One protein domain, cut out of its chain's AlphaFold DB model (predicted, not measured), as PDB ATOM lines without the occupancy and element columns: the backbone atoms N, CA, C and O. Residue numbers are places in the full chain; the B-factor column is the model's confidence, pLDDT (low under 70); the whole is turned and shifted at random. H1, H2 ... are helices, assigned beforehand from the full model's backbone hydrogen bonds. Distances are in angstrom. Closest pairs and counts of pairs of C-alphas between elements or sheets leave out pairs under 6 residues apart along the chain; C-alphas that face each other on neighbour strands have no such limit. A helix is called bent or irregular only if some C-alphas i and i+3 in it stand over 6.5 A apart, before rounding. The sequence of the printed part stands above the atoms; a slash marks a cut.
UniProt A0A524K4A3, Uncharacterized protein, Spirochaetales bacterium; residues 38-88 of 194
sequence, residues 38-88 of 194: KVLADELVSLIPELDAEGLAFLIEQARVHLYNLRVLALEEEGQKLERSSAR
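This is residues 38 to 88 of the 194 residues of an uncharacterized protein of Spirochaetales bacterium (UniProt A0A524K4A3). Two helices make a lopsided V: the short H1 runs to a corner at residues 51 and 52, and the long H2 folds back from it the opposite way and runs on well past H1 as a single long arm. The two arms come near each other only beside the corner, and residues 38 to 47 and 60 to 88 stand free. The printed part has 51 residues, with two named helices, H1 then H2, and no named strand; the class is all helix. The whole is extended, with a radius of gyration of the C-alphas of 17.6 A and spans of 56 by 24 by 5 A, the longest made by H2.

H1 holds residues 38 to 50, beginning at C-alpha 38 at (-1.240, 76.231, 6.562), and measures 19.9 A from first to last C-alpha. It is irregular, but only just: C-alphas 46 and 49 are 6.9 A apart. After a tight link of 2 residues, H2 holds residues 53 to 86, from C-alpha 53 at (15.965, 92.523, 10.320) to C-alpha 86 at (22.248, 51.350, -15.317), 48.9 A.

H1 and H2 are close but not clearly touching, with 1 pair of C-alphas within 8 A; the closest C-alphas, those of Ile 48 and Leu 56, are 7.4 A apart. Their lines stand at a shallow tilt of 32 degrees, opposite ways, and their centres are 22.6 A apart. In H2 every O i to N i+4 pair is within hydrogen-bond range; in H1 7 of 9 are.

The two C-alphas farthest apart, those of Glu 50 and Arg 88, are 56.2 A apart. The printed part has no cut and no long link. The mean pLDDT of the printed part is 74.2; residues 66 to 88 are under 70.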
ATOM      1  N   LYS A  38      -0.630  74.901   6.505       91.81
ATOM      2  CA  LYS A  38      -1.240  76.231   6.562       91.81
ATOM      3  C   LYS A  38      -1.171  76.795   7.982       91.81
ATOM      4  O   LYS A  38      -0.763  77.935   8.129       91.81
ATOM      5  N   VAL A  39      -1.486  75.988   8.998       94.12
ATOM      6  CA  VAL A  39      -1.397  76.396  10.411       94.12
ATOM      7  C   VAL A  39       0.020  76.851  10.763       94.12
ATOM      8  O   VAL A  39       0.191  77.944  11.285       94.12
ATOM      9  N   LEU A  40       1.036  76.067  10.393       92.56
ATOM     10  CA  LEU A  40       2.438  76.418  10.654       92.56
ATOM     11  C   LEU A  40       2.892  77.666   9.882       92.56
ATOM     12  O   LEU A  40       3.705  78.444  10.374       92.56
ATOM     13  N   ALA A  41       2.382  77.870   8.664       92.56
ATOM     14  CA  ALA A  41       2.670  79.077   7.895       92.56
ATOM     15  C   ALA A  41       2.025  80.318   8.529       92.56
ATOM     16  O   ALA A  41       2.671  81.359   8.611       92.56
ATOM     17  N   ASP A  42       0.781  80.194   8.994       93.19
ATOM     18  CA  ASP A  42       0.058  81.266   9.677       93.19
ATOM     19  C   ASP A  42       0.756  81.621  11.009       93.19
ATOM     20  O   ASP A  42       0.935  82.799  11.316       93.19
ATOM     21  N   GLU A  43       1.241  80.620  11.753       93.00
ATOM     22  CA  GLU A  43       2.040  80.811  12.971       93.00
ATOM     23  C   GLU A  43       3.362  81.535  12.680       93.00
ATOM     24  O   GLU A  43       3.657  82.548  13.313       93.00
ATOM     25  N   LEU A  44       4.122  81.101  11.665       93.12
ATOM     26  CA  LEU A  44       5.364  81.775  11.273       93.12
ATOM     27  C   LEU A  44       5.111  83.246  10.914       93.12
ATOM     28  O   LEU A  44       5.870  84.114  11.330       93.12
ATOM     29  N   VAL A  45       4.030  83.532  10.178       96.00
ATOM     30  CA  VAL A  45       3.639  84.902   9.816       96.00
ATOM     31  C   VAL A  45       3.270  85.726  11.046       96.00
ATOM     32  O   VAL A  45       3.627  86.900  11.103       96.00
ATOM     33  N   SER A  46       2.603  85.127  12.037       95.44
ATOM     34  CA  SER A  46       2.249  85.823  13.278       95.44
ATOM     35  C   SER A  46       3.466  86.257  14.102       95.44
ATOM     36  O   SER A  46       3.380  87.261  14.801       95.44
ATOM     37  N   LEU A  47       4.604  85.565  13.959       95.62
ATOM     38  CA  LEU A  47       5.860  85.876  14.654       95.62
ATOM     39  C   LEU A  47       6.724  86.917  13.923       95.62
ATOM     40  O   LEU A  47       7.572  87.548  14.547       95.62
ATOM     41  N   ILE A  48       6.523  87.130  12.616       94.75
ATOM     42  CA  ILE A  48       7.320  88.078  11.808       94.75
ATOM     43  C   ILE A  48       7.376  89.496  12.410       94.75
ATOM     44  O   ILE A  48       8.465  90.066  12.410       94.75
ATOM     45  N   PRO A  49       6.276  90.090  12.921       95.75
ATOM     46  CA  PRO A  49       6.305  91.441  13.488       95.75
ATOM     47  C   PRO A  49       7.173  91.587  14.743       95.75
ATOM     48  O   PRO A  49       7.552  92.705  15.082       95.75
ATOM     49  N   GLU A  50       7.464  90.487  15.441       94.94
ATOM     50  CA  GLU A  50       8.286  90.478  16.657       94.94
ATOM     51  C   GLU A  50       9.784  90.314  16.358       94.94
ATOM     52  O   GLU A  50      10.613  90.417  17.262       94.94
ATOM     53  N   LEU A  51      10.142  90.068  15.093       93.38
ATOM     54  CA  LEU A  51      11.514  89.841  14.661       93.38
ATOM     55  C   LEU A  51      12.106  91.089  14.012       93.38
ATOM     56  O   LEU A  51      11.476  91.773  13.204       93.38
ATOM     57  N   ASP A  52      13.365  91.350  14.333       81.88
ATOM     58  CA  ASP A  52      14.155  92.381  13.685       81.88
ATOM     59  C   ASP A  52      14.717  91.904  12.333       81.88
ATOM     60  O   ASP A  52      14.540  90.763  11.892       81.88
ATOM     61  N   ALA A  53      15.397  92.814  11.633       80.12
ATOM     62  CA  ALA A  53      15.965  92.523  10.320       80.12
ATOM     63  C   ALA A  53      17.001  91.384  10.364       80.12
ATOM     64  O   ALA A  53      17.082  90.601   9.416       80.12
ATOM     65  N   GLU A  54      17.769  91.277  11.451       72.69
ATOM     66  CA  GLU A  54      18.770  90.225  11.637       72.69
ATOM     67  C   GLU A  54      18.109  88.859  11.869       72.69
ATOM     68  O   GLU A  54      18.441  87.886  11.185       72.69
ATOM     69  N   GLY A  55      17.099  88.789  12.740       77.38
ATOM     70  CA  GLY A  55      16.316  87.580  12.983       77.38
ATOM     71  C   GLY A  55      15.576  87.088  11.737       77.38
ATOM     72  O   GLY A  55      15.593  85.892  11.430       77.38
ATOM     73  N   LEU A  56      14.988  87.997  10.953       88.62
ATOM     74  CA  LEU A  56      14.357  87.647   9.676       88.62
ATOM     75  C   LEU A  56      15.374  87.148   8.644       88.62
ATOM     76  O   LEU A  56      15.104  86.170   7.942       88.62
ATOM     77  N   ALA A  57      16.551  87.776   8.558       70.81
ATOM     78  CA  ALA A  57      17.621  87.326   7.671       70.81
ATOM     79  C   ALA A  57      18.090  85.908   8.028       70.81
ATOM     80  O   ALA A  57      18.219  85.065   7.136       70.81
ATOM     81  N   PHE A  58      18.246  85.619   9.323       80.81
ATOM     82  CA  PHE A  58      18.584  84.288   9.816       80.81
ATOM     83  C   PHE A  58      17.533  83.242   9.416       80.81
ATOM     84  O   PHE A  58      17.882  82.203   8.852       80.81
ATOM     85  N   LEU A  59      16.236  83.511   9.619       86.81
ATOM     86  CA  LEU A  59      15.169  82.577   9.227       86.81
ATOM     87  C   LEU A  59      15.117  82.336   7.713       86.81
ATOM     88  O   LEU A  59      14.913  81.202   7.271       86.81
ATOM     89  N   ILE A  60      15.333  83.378   6.907       81.69
ATOM     90  CA  ILE A  60      15.409  83.258   5.445       81.69
ATOM     91  C   ILE A  60      16.596  82.380   5.038       81.69
ATOM     92  O   ILE A  60      16.458  81.546   4.140       81.69
ATOM     93  N   GLU A  61      17.752  82.536   5.685       73.31
ATOM     94  CA  GLU A  61      18.915  81.684   5.449       73.31
ATOM     95  C   GLU A  61      18.603  80.220   5.785       73.31
ATOM     96  O   GLU A  61      18.786  79.347   4.931       73.31
ATOM     97  N   GLN A  62      18.027  79.954   6.963       75.62
ATOM     98  CA  GLN A  62      17.629  78.599   7.364       75.62
ATOM     99  C   GLN A  62      16.637  77.973   6.370       75.62
ATOM    100  O   GLN A  62      16.804  76.823   5.954       75.62
ATOM    101  N   ALA A  63      15.639  78.735   5.912       81.06
ATOM    102  CA  ALA A  63      14.665  78.269   4.928       81.06
ATOM    103  C   ALA A  63      15.312  77.957   3.566       81.06
ATOM    104  O   ALA A  63      14.990  76.943   2.941       81.06
ATOM    105  N   ARG A  64      16.249  78.795   3.101       71.94
ATOM    106  CA  ARG A  64      16.985  78.576   1.844       71.94
ATOM    107  C   ARG A  64      17.840  77.315   1.905       71.94
ATOM    108  O   ARG A  64      17.803  76.528   0.961       71.94
ATOM    109  N   VAL A  65      18.547  77.102   3.014       74.38
ATOM    110  CA  VAL A  65      19.335  75.884   3.246       74.38
ATOM    111  C   VAL A  65      18.431  74.650   3.244       74.38
ATOM    112  O   VAL A  65      18.722  73.675   2.553       74.38
ATOM    113  N   HIS A  66      17.290  74.696   3.939       68.75
ATOM    114  CA  HIS A  66      16.354  73.571   3.964       68.75
ATOM    115  C   HIS A  66      15.786  73.247   2.571       68.75
ATOM    116  O   HIS A  66      15.791  72.090   2.151       68.75
ATOM    117  N   LEU A  67      15.356  74.265   1.817       67.75
ATOM    118  CA  LEU A  67      14.866  74.092   0.445       67.75
ATOM    119  C   LEU A  67      15.939  73.538  -0.488       67.75
ATOM    120  O   LEU A  67      15.635  72.722  -1.358       67.75
ATOM    121  N   TYR A  68      17.184  73.977  -0.323       63.44
ATOM    122  CA  TYR A  68      18.304  73.437  -1.072       63.44
ATOM    123  C   TYR A  68      18.507  71.950  -0.766       63.44
ATOM    124  O   TYR A  68      18.514  71.145  -1.694       63.44
ATOM    125  N   ASN A  69      18.555  71.564   0.511       66.31
ATOM    126  CA  ASN A  69      18.711  70.167   0.923       66.31
ATOM    127  C   ASN A  69      17.590  69.276   0.373       66.31
ATOM    128  O   ASN A  69      17.867  68.200  -0.148       66.31
ATOM    129  N   LEU A  70      16.334  69.736   0.410       69.06
ATOM    130  CA  LEU A  70      15.209  69.009  -0.191       69.06
ATOM    131  C   LEU A  70      15.381  68.808  -1.703       69.06
ATOM    132  O   LEU A  70      15.093  67.727  -2.214       69.06
ATOM    133  N   ARG A  71      15.875  69.821  -2.425       66.81
ATOM    134  CA  ARG A  71      16.156  69.709  -3.866       66.81
ATOM    135  C   ARG A  71      17.299  68.737  -4.143       66.81
ATOM    136  O   ARG A  71      17.204  67.958  -5.085       66.81
ATOM    137  N   VAL A  72      18.351  68.763  -3.329       62.47
ATOM    138  CA  VAL A  72      19.479  67.828  -3.445       62.47
ATOM    139  C   VAL A  72      19.010  66.396  -3.217       62.47
ATOM    140  O   VAL A  72      19.257  65.549  -4.069       62.47
ATOM    141  N   LEU A  73      18.244  66.141  -2.151       58.72
ATOM    142  CA  LEU A  73      17.674  64.822  -1.866       58.72
ATOM    143  C   LEU A  73      16.788  64.313  -3.011       58.72
ATOM    144  O   LEU A  73      16.907  63.155  -3.405       58.72
ATOM    145  N   ALA A  74      15.946  65.173  -3.591       64.81
ATOM    146  CA  ALA A  74      15.117  64.803  -4.737       64.81
ATOM    147  C   ALA A  74      15.965  64.404  -5.963       64.81
ATOM    148  O   ALA A  74      15.696  63.388  -6.606       64.81
ATOM    149  N   LEU A  75      17.029  65.161  -6.253       59.56
ATOM    150  CA  LEU A  75      17.954  64.882  -7.359       59.56
ATOM    151  C   LEU A  75      18.836  63.645  -7.112       59.56
ATOM    152  O   LEU A  75      19.271  62.994  -8.067       59.56
ATOM    153  N   GLU A  76      19.141  63.329  -5.856       55.34
ATOM    154  CA  GLU A  76      19.827  62.097  -5.460       55.34
ATOM    155  C   GLU A  76      18.911  60.883  -5.589       55.34
ATOM    156  O   GLU A  76      19.343  59.851  -6.093       55.34
ATOM    157  N   GLU A  77      17.646  60.992  -5.183       64.88
ATOM    158  CA  GLU A  77      16.675  59.911  -5.330       64.88
ATOM    159  C   GLU A  77      16.438  59.579  -6.812       64.88
ATOM    160  O   GLU A  77      16.400  58.408  -7.197       64.88
ATOM    161  N   GLU A  78      16.347  60.603  -7.663       60.53
ATOM    162  CA  GLU A  78      16.242  60.450  -9.115       60.53
ATOM    163  C   GLU A  78      17.529  59.873  -9.730       60.53
ATOM    164  O   GLU A  78      17.478  58.922 -10.514       60.53
ATOM    165  N   GLY A  79      18.699  60.362  -9.302       56.03
ATOM    166  CA  GLY A  79      19.998  59.834  -9.723       56.03
ATOM    167  C   GLY A  79      20.211  58.372  -9.325       56.03
ATOM    168  O   GLY A  79      20.659  57.574 -10.142       56.03
ATOM    169  N   GLN A  80      19.816  57.982  -8.112       56.78
ATOM    170  CA  GLN A  80      19.888  56.596  -7.654       56.78
ATOM    171  C   GLN A  80      18.890  55.684  -8.379       56.78
ATOM    172  O   GLN A  80      19.154  54.491  -8.533       56.78
ATOM    173  N   LYS A  81      17.735  56.200  -8.824       60.31
ATOM    174  CA  LYS A  81      16.814  55.444  -9.690       60.31
ATOM    175  C   LYS A  81      17.448  55.186 -11.061       60.31
ATOM    176  O   LYS A  81      17.371  54.055 -11.544       60.31
ATOM    177  N   LEU A  82      18.147  56.170 -11.635       56.84
ATOM    178  CA  LEU A  82      18.909  55.985 -12.875       56.84
ATOM    179  C   LEU A  82      20.108  55.040 -12.700       56.84
ATOM    180  O   LEU A  82      20.282  54.134 -13.514       56.84
ATOM    181  N   GLU A  83      20.894  55.175 -11.631       53.91
ATOM    182  CA  GLU A  83      22.023  54.279 -11.350       53.91
ATOM    183  C   GLU A  83      21.569  52.835 -11.125       53.91
ATOM    184  O   GLU A  83      22.143  51.926 -11.715       53.91
ATOM    185  N   ARG A  84      20.486  52.594 -10.374       56.47
ATOM    186  CA  ARG A  84      19.937  51.234 -10.205       56.47
ATOM    187  C   ARG A  84      19.440  50.627 -11.519       56.47
ATOM    188  O   ARG A  84      19.453  49.405 -11.659       56.47
ATOM    189  N   SER A  85      19.031  51.455 -12.483       54.38
ATOM    190  CA  SER A  85      18.671  50.995 -13.829       54.38
ATOM    191  C   SER A  85      19.889  50.763 -14.742       54.38
ATOM    192  O   SER A  85      19.842  49.869 -15.581       54.38
ATOM    193  N   SER A  86      20.999  51.487 -14.539       49.59
ATOM    194  CA  SER A  86      22.248  51.350 -15.317       49.59
ATOM    195  C   SER A  86      23.253  50.342 -14.741       49.59
ATOM    196  O   SER A  86      24.050  49.778 -15.490       49.59
ATOM    197  N   ALA A  87      23.192  50.040 -13.440       47.69
ATOM    198  CA  ALA A  87      24.058  49.071 -12.759       47.69
ATOM    199  C   ALA A  87      23.800  47.608 -13.177       47.69
ATOM    200  O   ALA A  87      24.543  46.714 -12.790       47.69
ATOM    201  N   ARG A  88      22.778  47.345 -14.006       51.53
ATOM    202  CA  ARG A  88      22.604  46.052 -14.691       51.53
ATOM    203  C   ARG A  88      23.409  45.924 -15.989       51.53
ATOM    204  O   ARG A  88      23.335  44.873 -16.618       51.53
TER     205      ARG A  88